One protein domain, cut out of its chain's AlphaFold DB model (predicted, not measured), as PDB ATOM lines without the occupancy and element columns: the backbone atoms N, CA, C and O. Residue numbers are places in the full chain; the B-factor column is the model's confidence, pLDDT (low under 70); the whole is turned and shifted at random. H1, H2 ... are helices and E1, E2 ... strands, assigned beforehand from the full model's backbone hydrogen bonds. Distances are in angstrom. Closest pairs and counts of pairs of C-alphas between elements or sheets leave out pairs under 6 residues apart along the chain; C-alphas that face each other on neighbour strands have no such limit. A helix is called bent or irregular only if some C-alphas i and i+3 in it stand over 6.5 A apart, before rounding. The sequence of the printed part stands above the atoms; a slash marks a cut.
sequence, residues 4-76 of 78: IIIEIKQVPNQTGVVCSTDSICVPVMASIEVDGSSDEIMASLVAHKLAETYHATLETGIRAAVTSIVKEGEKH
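AT A GLANCE: This is residues 4 to 76 of the 78 residues of an uncharacterized protein of Vibrio parahaemolyticus O1:Kuk str. FDA_R31 (UniProt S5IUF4). One long helix, H1, lies along one face of a narrow, three-stranded sheet whose other face is bare, making a rod. The long strand E3 runs under the helix and pairs with E2 over residues 25 to 27 and with E1 over residues 28 to 34, and residues 38 to 43 of H1 stick out. The 73 printed residues run E1, E2, E3, H1, the sheet's order is E1 - E3 - E2, antiparallel, and the class is mixed, in two layers, H1 on one face of the sheet. The whole is loose, with a radius of gyration of the C-alphas of 15.9 A and spans of 53 by 22 by 16 A.

HOW THE PARTS SIT: Start at E1, residues 4 to 10, an edge strand antiparallel to E3, residues 25 to 35, at 159 degrees; look for N 5 and O 33, 2.8 A apart. E2, residues 17 to 19, forms a hairpin with E3, antiparallel at 141 degrees, with N 26 and O 18 2.9 A apart. H1, residues 38 to 75, is on the sheet at a height of 7.1 A, over E3 and along the strands, at 15 degrees to E3 on the local plane. Its closest C-alphas to E3 are those of His 48 and Val 34, 6.1 A apart. In H1, 29 of 34 O i to N i+4 pairs are within hydrogen-bond range.

IN THESE COORDINATES: Find C-alpha 4 at (-40.329, 29.439, -32.825), where E1 begins, 19.7 A long. E2 spans 6.1 A and E3 32.1 A. H1 runs 52.1 A to C-alpha 75 at (-42.905, 60.351, -12.812); it is irregular, C-alphas 39 and 42 being 8.9 A apart, with a kink of 42 degrees near residue 45.

THE WHOLE: The C-alphas farthest apart are those of Asp 39 and His 76, 53.9 A. The printed part has no cut and no long link. Look for pLDDT under 70 at residues 10 to 28 and 76.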
ATOM      1  N   ILE A   4     -39.272  28.498 -33.218       84.00
ATOM      2  CA  ILE A   4     -40.329  29.439 -32.825       84.00
ATOM      3  C   ILE A   4     -39.800  30.850 -33.062       84.00
ATOM      4  O   ILE A   4     -38.700  31.183 -32.620       84.00
ATOM      5  N   ILE A   5     -40.582  31.673 -33.748       85.75
ATOM      6  CA  ILE A   5     -40.291  33.076 -34.026       85.75
ATOM      7  C   ILE A   5     -41.344  33.906 -33.290       85.75
ATOM      8  O   ILE A   5     -42.539  33.668 -33.439       85.75
ATOM      9  N   ILE A   6     -40.897  34.860 -32.473       80.75
ATOM     10  CA  ILE A   6     -41.769  35.778 -31.734       80.75
ATOM     11  C   ILE A   6     -41.437  37.195 -32.182       80.75
ATOM     12  O   ILE A   6     -40.304  37.649 -32.018       80.75
ATOM     13  N   GLU A   7     -42.430  37.906 -32.702       80.00
ATOM     14  CA  GLU A   7     -42.295  39.296 -33.127       80.00
ATOM     15  C   GLU A   7     -43.285  40.180 -32.370       80.00
ATOM     16  O   GLU A   7     -44.494  39.957 -32.407       80.00
ATOM     17  N   ILE A   8     -42.780  41.215 -31.699       75.56
ATOM     18  CA  ILE A   8     -43.611  42.244 -31.068       75.56
ATOM     19  C   ILE A   8     -43.724  43.400 -32.055       75.56
ATOM     20  O   ILE A   8     -42.727  44.047 -32.375       75.56
ATOM     21  N   LYS A   9     -44.935  43.649 -32.555       72.81
ATOM     22  CA  LYS A   9     -45.192  44.676 -33.568       72.81
ATOM     23  C   LYS A   9     -46.103  45.755 -33.003       72.81
ATOM     24  O   LYS A   9     -47.103  45.467 -32.341       72.81
ATOM     25  N   GLN A  10     -45.775  47.002 -33.323       66.94
ATOM     26  CA  GLN A  10     -46.718  48.102 -33.206       66.94
ATOM     27  C   GLN A  10     -47.612  48.061 -34.444       66.94
ATOM     28  O   GLN A  10     -47.148  48.323 -35.553       66.94
ATOM     29  N   VAL A  11     -48.874  47.674 -34.273       65.25
ATOM     30  CA  VAL A  11     -49.808  47.534 -35.395       65.25
ATOM     31  C   VAL A  11     -50.758  48.730 -35.387       65.25
ATOM     32  O   VAL A  11     -51.540  48.871 -34.443       65.25
ATOM     33  N   PRO A  12     -50.714  49.614 -36.400       58.53
ATOM     34  CA  PRO A  12     -51.683  50.696 -36.509       58.53
ATOM     35  C   PRO A  12     -53.104  50.116 -36.590       58.53
ATOM     36  O   PRO A  12     -53.352  49.202 -37.374       58.53
ATOM     37  N   ASN A  13     -54.041  50.668 -35.813       56.03
ATOM     38  CA  ASN A  13     -55.480  50.369 -35.883       56.03
ATOM     39  C   ASN A  13     -55.931  48.937 -35.488       56.03
ATOM     40  O   ASN A  13     -56.915  48.446 -36.041       56.03
ATOM     41  N   GLN A  14     -55.281  48.267 -34.521       55.25
ATOM     42  CA  GLN A  14     -55.740  46.964 -33.986       55.25
ATOM     43  C   GLN A  14     -56.060  46.944 -32.477       55.25
ATOM     44  O   GLN A  14     -55.617  47.793 -31.709       55.25
ATOM     45  N   THR A  15     -56.835  45.925 -32.072       51.03
ATOM     46  CA  THR A  15     -57.491  45.676 -30.767       51.03
ATOM     47  C   THR A  15     -56.566  45.348 -29.583       51.03
ATOM     48  O   THR A  15     -57.046  45.205 -28.460       51.03
ATOM     49  N   GLY A  16     -55.248  45.280 -29.781       54.31
ATOM     50  CA  GLY A  16     -54.250  45.039 -28.728       54.31
ATOM     51  C   GLY A  16     -53.825  46.311 -27.994       54.31
ATOM     52  O   GLY A  16     -52.634  46.596 -27.888       54.31
ATOM     53  N   VAL A  17     -54.780  47.132 -27.555       61.28
ATOM     54  CA  VAL A  17     -54.468  48.409 -26.911       61.28
ATOM     55  C   VAL A  17     -54.265  48.199 -25.413       61.28
ATOM     56  O   VAL A  17     -55.158  47.732 -24.702       61.28
ATOM     57  N   VAL A  18     -53.081  48.554 -24.917       62.44
ATOM     58  CA  VAL A  18     -52.823  48.667 -23.479       62.44
ATOM     59  C   VAL A  18     -52.913  50.140 -23.116       62.44
ATOM     60  O   VAL A  18     -52.107  50.938 -23.591       62.44
ATOM     61  N   CYS A  19     -53.910  50.488 -22.304       59.56
ATOM     62  CA  CYS A  19     -54.136  51.857 -21.859       59.56
ATOM     63  C   CYS A  19     -53.741  52.033 -20.386       59.56
ATOM     64  O   CYS A  19     -54.021  51.159 -19.562       59.56
ATOM     65  N   SER A  20     -53.110  53.165 -20.063       60.31
ATOM     66  CA  SER A  20     -53.006  53.679 -18.690       60.31
ATOM     67  C   SER A  20     -54.351  54.254 -18.229       60.31
ATOM     68  O   SER A  20     -55.224  54.555 -19.048       60.31
ATOM     69  N   THR A  21     -54.507  54.422 -16.914       59.38
ATOM     70  CA  THR A  21     -55.605  55.179 -16.293       59.38
ATOM     71  C   THR A  21     -55.722  56.600 -16.845       59.38
ATOM     72  O   THR A  21     -56.832  57.121 -16.913       59.38
ATOM     73  N   ASP A  22     -54.621  57.164 -17.349       56.44
ATOM     74  CA  ASP A  22     -54.534  58.547 -17.834       56.44
ATOM     75  C   ASP A  22     -54.642  58.653 -19.370       56.44
ATOM     76  O   ASP A  22     -54.250  59.642 -19.983       56.44
ATOM     77  N   SER A  23     -55.239  57.648 -20.020       59.22
ATOM     78  CA  SER A  23     -55.600  57.642 -21.454       59.22
ATOM     79  C   SER A  23     -54.449  57.498 -22.465       59.22
ATOM     80  O   SER A  23     -54.690  57.570 -23.672       59.22
ATOM     81  N   ILE A  24     -53.211  57.227 -22.032       61.81
ATOM     82  CA  ILE A  24     -52.130  56.818 -22.946       61.81
ATOM     83  C   ILE A  24     -52.371  55.370 -23.366       61.81
ATOM     84  O   ILE A  24     -52.365  54.475 -22.524       61.81
ATOM     85  N   CYS A  25     -52.550  55.144 -24.663       61.66
ATOM     86  CA  CYS A  25     -52.899  53.852 -25.238       61.66
ATOM     87  C   CYS A  25     -51.838  53.422 -26.261       61.66
ATOM     88  O   CYS A  25     -51.631  54.101 -27.268       61.66
ATOM     89  N   VAL A  26     -51.176  52.286 -26.024       65.69
ATOM     90  CA  VAL A  26     -50.166  51.733 -26.943       65.69
ATOM     91  C   VAL A  26     -50.730  50.483 -27.629       65.69
ATOM     92  O   VAL A  26     -51.076  49.525 -26.931       65.69
ATOM     93  N   PRO A  27     -50.835  50.458 -28.973       62.03
ATOM     94  CA  PRO A  27     -51.251  49.270 -29.706       62.03
ATOM     95  C   PRO A  27     -50.056  48.327 -29.882       62.03
ATOM     96  O   PRO A  27     -49.165  48.587 -30.694       62.03
ATOM     97  N   VAL A  28     -50.024  47.237 -29.117       65.94
ATOM     98  CA  VAL A  28     -48.945  46.241 -29.177       65.94
ATOM     99  C   VAL A  28     -49.543  44.852 -29.336       65.94
ATOM    100  O   VAL A  28     -50.416  44.450 -28.571       65.94
ATOM    101  N   MET A  29     -49.041  44.105 -30.316       71.44
ATOM    102  CA  MET A  29     -49.408  42.709 -30.537       71.44
ATOM    103  C   MET A  29     -48.144  41.850 -30.605       71.44
ATOM    104  O   MET A  29     -47.158  42.240 -31.233       71.44
ATOM    105  N   ALA A  30     -48.180  40.679 -29.969       75.00
ATOM    106  CA  ALA A  30     -47.205  39.623 -30.214       75.00
ATOM    107  C   ALA A  30     -47.722  38.725 -31.339       75.00
ATOM    108  O   ALA A  30     -48.844  38.232 -31.280       75.00
ATOM    109  N   SER A  31     -46.900  38.504 -32.354       81.19
ATOM    110  CA  SER A  31     -47.108  37.473 -33.361       81.19
ATOM    111  C   SER A  31     -46.152  36.327 -33.061       81.19
ATOM    112  O   SER A  31     -44.967  36.558 -32.819       81.19
ATOM    113  N   ILE A  32     -46.677  35.103 -33.021       83.12
ATOM    114  CA  ILE A  32     -45.880  33.898 -32.811       83.12
ATOM    115  C   ILE A  32     -46.068  33.004 -34.024       83.12
ATOM    116  O   ILE A  32     -47.184  32.586 -34.329       83.12
ATOM    117  N   GLU A  33     -44.965  32.700 -34.687       87.25
ATOM    118  CA  GLU A  33     -44.917  31.808 -35.835       87.25
ATOM    119  C   GLU A  33     -44.019  30.617 -35.506       87.25
ATOM    120  O   GLU A  33     -43.016  30.736 -34.798       87.25
ATOM    121  N   VAL A  34     -44.386  29.446 -36.013       87.25
ATOM    122  CA  VAL A  34     -43.579  28.233 -35.886       87.25
ATOM    123  C   VAL A  34     -43.238  27.762 -37.282       87.25
ATOM    124  O   VAL A  34     -44.128  27.505 -38.087       87.25
ATOM    125  N   ASP A  35     -41.944  27.650 -37.551       89.25
ATOM    126  CA  ASP A  35     -41.431  27.067 -38.783       89.25
ATOM    127  C   ASP A  35     -40.952  25.652 -38.454       89.25
ATOM    128  O   ASP A  35     -40.044  25.457 -37.637       89.25
ATOM    129  N   GLY A  36     -41.632  24.667 -39.031       83.75
ATOM    130  CA  GLY A  36     -41.432  23.249 -38.778       83.75
ATOM    131  C   GLY A  36     -41.259  22.471 -40.077       83.75
ATOM    132  O   GLY A  36     -41.762  22.860 -41.128       83.75
ATOM    133  N   SER A  37     -40.564  21.337 -39.992       85.19
ATOM    134  CA  SER A  37     -40.385  20.408 -41.114       85.19
ATOM    135  C   SER A  37     -41.186  19.123 -40.899       85.19
ATOM    136  O   SER A  37     -41.333  18.656 -39.763       85.19
ATOM    137  N   SER A  38     -41.659  18.524 -41.999       82.19
ATOM    138  CA  SER A  38     -42.271  17.190 -42.025       82.19
ATOM    139  C   SER A  38     -41.289  16.074 -41.673       82.19
ATOM    140  O   SER A  38     -41.717  15.019 -41.223       82.19
ATOM    141  N   ASP A  39     -39.986  16.304 -41.828       87.31
ATOM    142  CA  ASP A  39     -38.950  15.318 -41.489       87.31
ATOM    143  C   ASP A  39     -38.665  15.284 -39.976       87.31
ATOM    144  O   ASP A  39     -38.048  14.358 -39.457       87.31
ATOM    145  N   GLU A  40     -39.161  16.284 -39.244       87.25
ATOM    146  CA  GLU A  40     -38.955  16.477 -37.808       87.25
ATOM    147  C   GLU A  40     -40.298  16.614 -37.070       87.25
ATOM    148  O   GLU A  40     -40.451  17.456 -36.183       87.25
ATOM    149  N   ILE A  41     -41.285  15.782 -37.428       89.75
ATOM    150  CA  ILE A  41     -42.687  15.869 -36.961       89.75
ATOM    151  C   ILE A  41     -42.784  16.130 -35.456       89.75
ATOM    152  O   ILE A  41     -43.511  17.018 -35.020       89.75
ATOM    153  N   MET A  42     -42.038  15.371 -34.652       90.25
ATOM    154  CA  MET A  42     -42.160  15.446 -33.200       90.25
ATOM    155  C   MET A  42     -41.574  16.743 -32.625       90.25
ATOM    156  O   MET A  42     -42.162  17.329 -31.720       90.25
ATOM    157  N   ALA A  43     -40.475  17.249 -33.193       88.75
ATOM    158  CA  ALA A  43     -39.920  18.548 -32.813       88.75
ATOM    159  C   ALA A  43     -40.845  19.698 -33.245       88.75
ATOM    160  O   ALA A  43     -41.084  20.616 -32.461       88.75
ATOM    161  N   SER A  44     -41.424  19.612 -34.447       89.56
ATOM    162  CA  SER A  44     -42.412  20.573 -34.951       89.56
ATOM    163  C   SER A  44     -43.654  20.624 -34.053       89.56
ATOM    164  O   SER A  44     -44.084  21.707 -33.662       89.56
ATOM    165  N   LEU A  45     -44.195  19.470 -33.637       90.06
ATOM    166  CA  LEU A  45     -45.341  19.397 -32.717       90.06
ATOM    167  C   LEU A  45     -45.036  20.023 -31.349       90.06
ATOM    168  O   LEU A  45     -45.859  20.770 -30.817       90.06
ATOM    169  N   VAL A  46     -43.850  19.761 -30.792       92.06
ATOM    170  CA  VAL A  46     -43.410  20.390 -29.537       92.06
ATOM    171  C   VAL A  46     -43.301  21.907 -29.701       92.06
ATOM    172  O   VAL A  46     -43.805  22.644 -28.853       92.06
ATOM    173  N   ALA A  47     -42.704  22.385 -30.797       90.81
ATOM    174  CA  ALA A  47     -42.568  23.813 -31.075       90.81
ATOM    175  C   ALA A  47     -43.934  24.510 -31.196       90.81
ATOM    176  O   ALA A  47     -44.135  25.562 -30.592       90.81
ATOM    177  N   HIS A  48     -44.901  23.893 -31.883       88.94
ATOM    178  CA  HIS A  48     -46.280  24.388 -31.943       88.94
ATOM    179  C   HIS A  48     -46.926  24.473 -30.561       88.94
ATOM    180  O   HIS A  48     -47.520  25.498 -30.222       88.94
ATOM    181  N   LYS A  49     -46.773  23.443 -29.722       90.50
ATOM    182  CA  LYS A  49     -47.396  23.448 -28.392       90.50
ATOM    183  C   LYS A  49     -46.781  24.483 -27.448       90.50
ATOM    184  O   LYS A  49     -47.490  25.112 -26.661       90.50
ATOM    185  N   LEU A  50     -45.471  24.690 -27.545       88.69
ATOM    186  CA  LEU A  50     -44.776  25.757 -26.826       88.69
ATOM    187  C   LEU A  50     -45.218  27.143 -27.304       88.69
ATOM    188  O   LEU A  50     -45.494  27.997 -26.465       88.69
ATOM    189  N   ALA A  51     -45.358  27.357 -28.614       87.81
ATOM    190  CA  ALA A  51     -45.848  28.617 -29.172       87.81
ATOM    191  C   ALA A  51     -47.255  28.980 -28.666       87.81
ATOM    192  O   ALA A  51     -47.470  30.111 -28.228       87.81
ATOM    193  N   GLU A  52     -48.183  28.015 -28.627       85.44
ATOM    194  CA  GLU A  52     -49.512  28.204 -28.018       85.44
ATOM    195  C   GLU A  52     -49.413  28.633 -26.547       85.44
ATOM    196  O   GLU A  52     -50.127  29.526 -26.094       85.44
ATOM    197  N   THR A  53     -48.495  28.017 -25.798       85.56
ATOM    198  CA  THR A  53     -48.292  28.303 -24.370       85.56
ATOM    199  C   THR A  53     -47.686  29.695 -24.158       85.56
ATOM    200  O   THR A  53     -48.066  30.423 -23.235       85.56
ATOM    201  N   TYR A  54     -46.760  30.101 -25.027       83.38
ATOM    202  CA  TYR A  54     -46.134  31.417 -24.976       83.38
ATOM    203  C   TYR A  54     -47.100  32.542 -25.311       83.38
ATOM    204  O   TYR A  54     -46.977  33.603 -24.704       83.38
ATOM    205  N   HIS A  55     -48.086  32.318 -26.182       78.38
ATOM    206  CA  HIS A  55     -49.065  33.344 -26.545       78.38
ATOM    207  C   HIS A  55     -49.745  33.958 -25.314       78.38
ATOM    208  O   HIS A  55     -49.709  35.171 -25.120       78.38
ATOM    209  N   ALA A  56     -50.271  33.118 -24.420       72.44
ATOM    210  CA  ALA A  56     -50.946  33.578 -23.205       72.44
ATOM    211  C   ALA A  56     -50.004  34.332 -22.241       72.44
ATOM    212  O   ALA A  56     -50.388  35.313 -21.597       72.44
ATOM    213  N   THR A  57     -48.752  33.885 -22.145       80.88
ATOM    214  CA  THR A  57     -47.768  34.471 -21.221       80.88
ATOM    215  C   THR A  57     -47.223  35.802 -21.749       80.88
ATOM    216  O   THR A  57     -47.058  36.757 -20.986       80.88
ATOM    217  N   LEU A  58     -46.977  35.892 -23.058       80.00
ATOM    218  CA  LEU A  58     -46.410  37.071 -23.710       80.00
ATOM    219  C   LEU A  58     -47.368  38.257 -23.690       80.00
ATOM    220  O   LEU A  58     -46.928  39.363 -23.392       80.00
ATOM    221  N   GLU A  59     -48.665  38.047 -23.919       75.25
ATOM    222  CA  GLU A  59     -49.656  39.129 -23.812       75.25
ATOM    223  C   GLU A  59     -49.663  39.764 -22.416       75.25
ATOM    224  O   GLU A  59     -49.681  40.991 -22.275       75.25
ATOM    225  N   THR A  60     -49.590  38.933 -21.374       78.00
ATOM    226  CA  THR A  60     -49.530  39.397 -19.982       78.00
ATOM    227  C   THR A  60     -48.240  40.174 -19.710       78.00
ATOM    228  O   THR A  60     -48.284  41.267 -19.141       78.00
ATOM    229  N   GLY A  61     -47.091  39.648 -20.153       79.19
ATOM    230  CA  GLY A  61     -45.786  40.295 -19.988       79.19
ATOM    231  C   GLY A  61     -45.678  41.632 -20.725       79.19
ATOM    232  O   GLY A  61     -45.226  42.617 -20.143       79.19
ATOM    233  N   ILE A  62     -46.161  41.700 -21.968       78.12
ATOM    234  CA  ILE A  62     -46.200  42.931 -22.772       78.12
ATOM    235  C   ILE A  62     -47.068  43.982 -22.084       78.12
ATOM    236  O   ILE A  62     -46.639  45.124 -21.924       78.12
ATOM    237  N   ARG A  63     -48.258  43.603 -21.604       75.38
ATOM    238  CA  ARG A  63     -49.143  44.515 -20.867       75.38
ATOM    239  C   ARG A  63     -48.476  45.071 -19.611       75.38
ATOM    240  O   ARG A  63     -48.566  46.275 -19.362       75.38
ATOM    241  N   ALA A  64     -47.806  44.224 -18.832       79.38
ATOM    242  CA  ALA A  64     -47.086  44.644 -17.634       79.38
ATOM    243  C   ALA A  64     -45.930  45.603 -17.963       79.38
ATOM    244  O   ALA A  64     -45.802  46.646 -17.319       79.38
ATOM    245  N   ALA A  65     -45.137  45.298 -18.994       79.75
ATOM    246  CA  ALA A  65     -44.026  46.139 -19.435       79.75
ATOM    247  C   ALA A  65     -44.504  47.518 -19.916       79.75
ATOM    248  O   ALA A  65     -43.990  48.536 -19.456       79.75
ATOM    249  N   VAL A  66     -45.537  47.565 -20.767       75.44
ATOM    250  CA  VAL A  66     -46.135  48.829 -21.232       75.44
ATOM    251  C   VAL A  66     -46.671  49.638 -20.052       75.44
ATOM    252  O   VAL A  66     -46.365  50.819 -19.935       75.44
ATOM    253  N   THR A  67     -47.400  49.000 -19.130       75.88
ATOM    254  CA  THR A  67     -47.917  49.668 -17.923       75.88
ATOM    255  C   THR A  67     -46.786  50.257 -17.075       75.88
ATOM    256  O   THR A  67     -46.910  51.371 -16.570       75.88
ATOM    257  N   SER A  68     -45.675  49.531 -16.918       80.94
ATOM    258  CA  SER A  68     -44.507  50.014 -16.176       80.94
ATOM    259  C   SER A  68     -43.856  51.221 -16.846       80.94
ATOM    260  O   SER A  68     -43.479  52.155 -16.147       80.94
ATOM    261  N   ILE A  69     -43.730  51.220 -18.177       78.38
ATOM    262  CA  ILE A  69     -43.154  52.341 -18.933       78.38
ATOM    263  C   ILE A  69     -44.037  53.581 -18.814       78.38
ATOM    264  O   ILE A  69     -43.516  54.667 -18.580       78.38
ATOM    265  N   VAL A  70     -45.362  53.431 -18.935       73.44
ATOM    266  CA  VAL A  70     -46.276  54.576 -18.815       73.44
ATOM    267  C   VAL A  70     -46.189  55.205 -17.421       73.44
ATOM    268  O   VAL A  70     -45.979  56.410 -17.322       73.44
ATOM    269  N   LYS A  71     -46.215  54.389 -16.359       74.81
ATOM    270  CA  LYS A  71     -46.024  54.866 -14.977       74.81
ATOM    271  C   LYS A  71     -44.683  55.561 -14.761       74.81
ATOM    272  O   LYS A  71     -44.588  56.492 -13.970       74.81
ATOM    273  N   GLU A  72     -43.624  55.076 -15.401       79.12
ATOM    274  CA  GLU A  72     -42.308  55.703 -15.291       79.12
ATOM    275  C   GLU A  72     -42.268  57.046 -16.029       79.12
ATOM    276  O   GLU A  72     -41.692  58.000 -15.514       79.12
ATOM    277  N   GLY A  73     -42.929  57.150 -17.186       71.62
ATOM    278  CA  GLY A  73     -43.082  58.405 -17.924       71.62
ATOM    279  C   GLY A  73     -43.833  59.477 -17.131       71.62
ATOM    280  O   GLY A  73     -43.398  60.623 -17.113       71.62
ATOM    281  N   GLU A  74     -44.895  59.098 -16.415       71.06
ATOM    282  CA  GLU A  74     -45.655  59.998 -15.531       71.06
ATOM    283  C   GLU A  74     -44.768  60.608 -14.428       71.06
ATOM    284  O   GLU A  74     -44.857  61.800 -14.161       71.06
ATOM    285  N   LYS A  75     -43.837  59.839 -13.841       73.12
ATOM    286  CA  LYS A  75     -42.905  60.351 -12.812       73.12
ATOM    287  C   LYS A  75     -41.904  61.392 -13.317       73.12
ATOM    288  O   LYS A  75     -41.307  62.082 -12.500       73.12
ATOM    289  N   HIS A  76     -41.649  61.433 -14.623       67.19
ATOM    290  CA  HIS A  76     -40.671  62.335 -15.242       67.19
ATOM    291  C   HIS A  76     -41.339  63.538 -15.930       67.19
ATOM    292  O   HIS A  76     -40.647  64.325 -16.574       67.19
TER     293      HIS A  76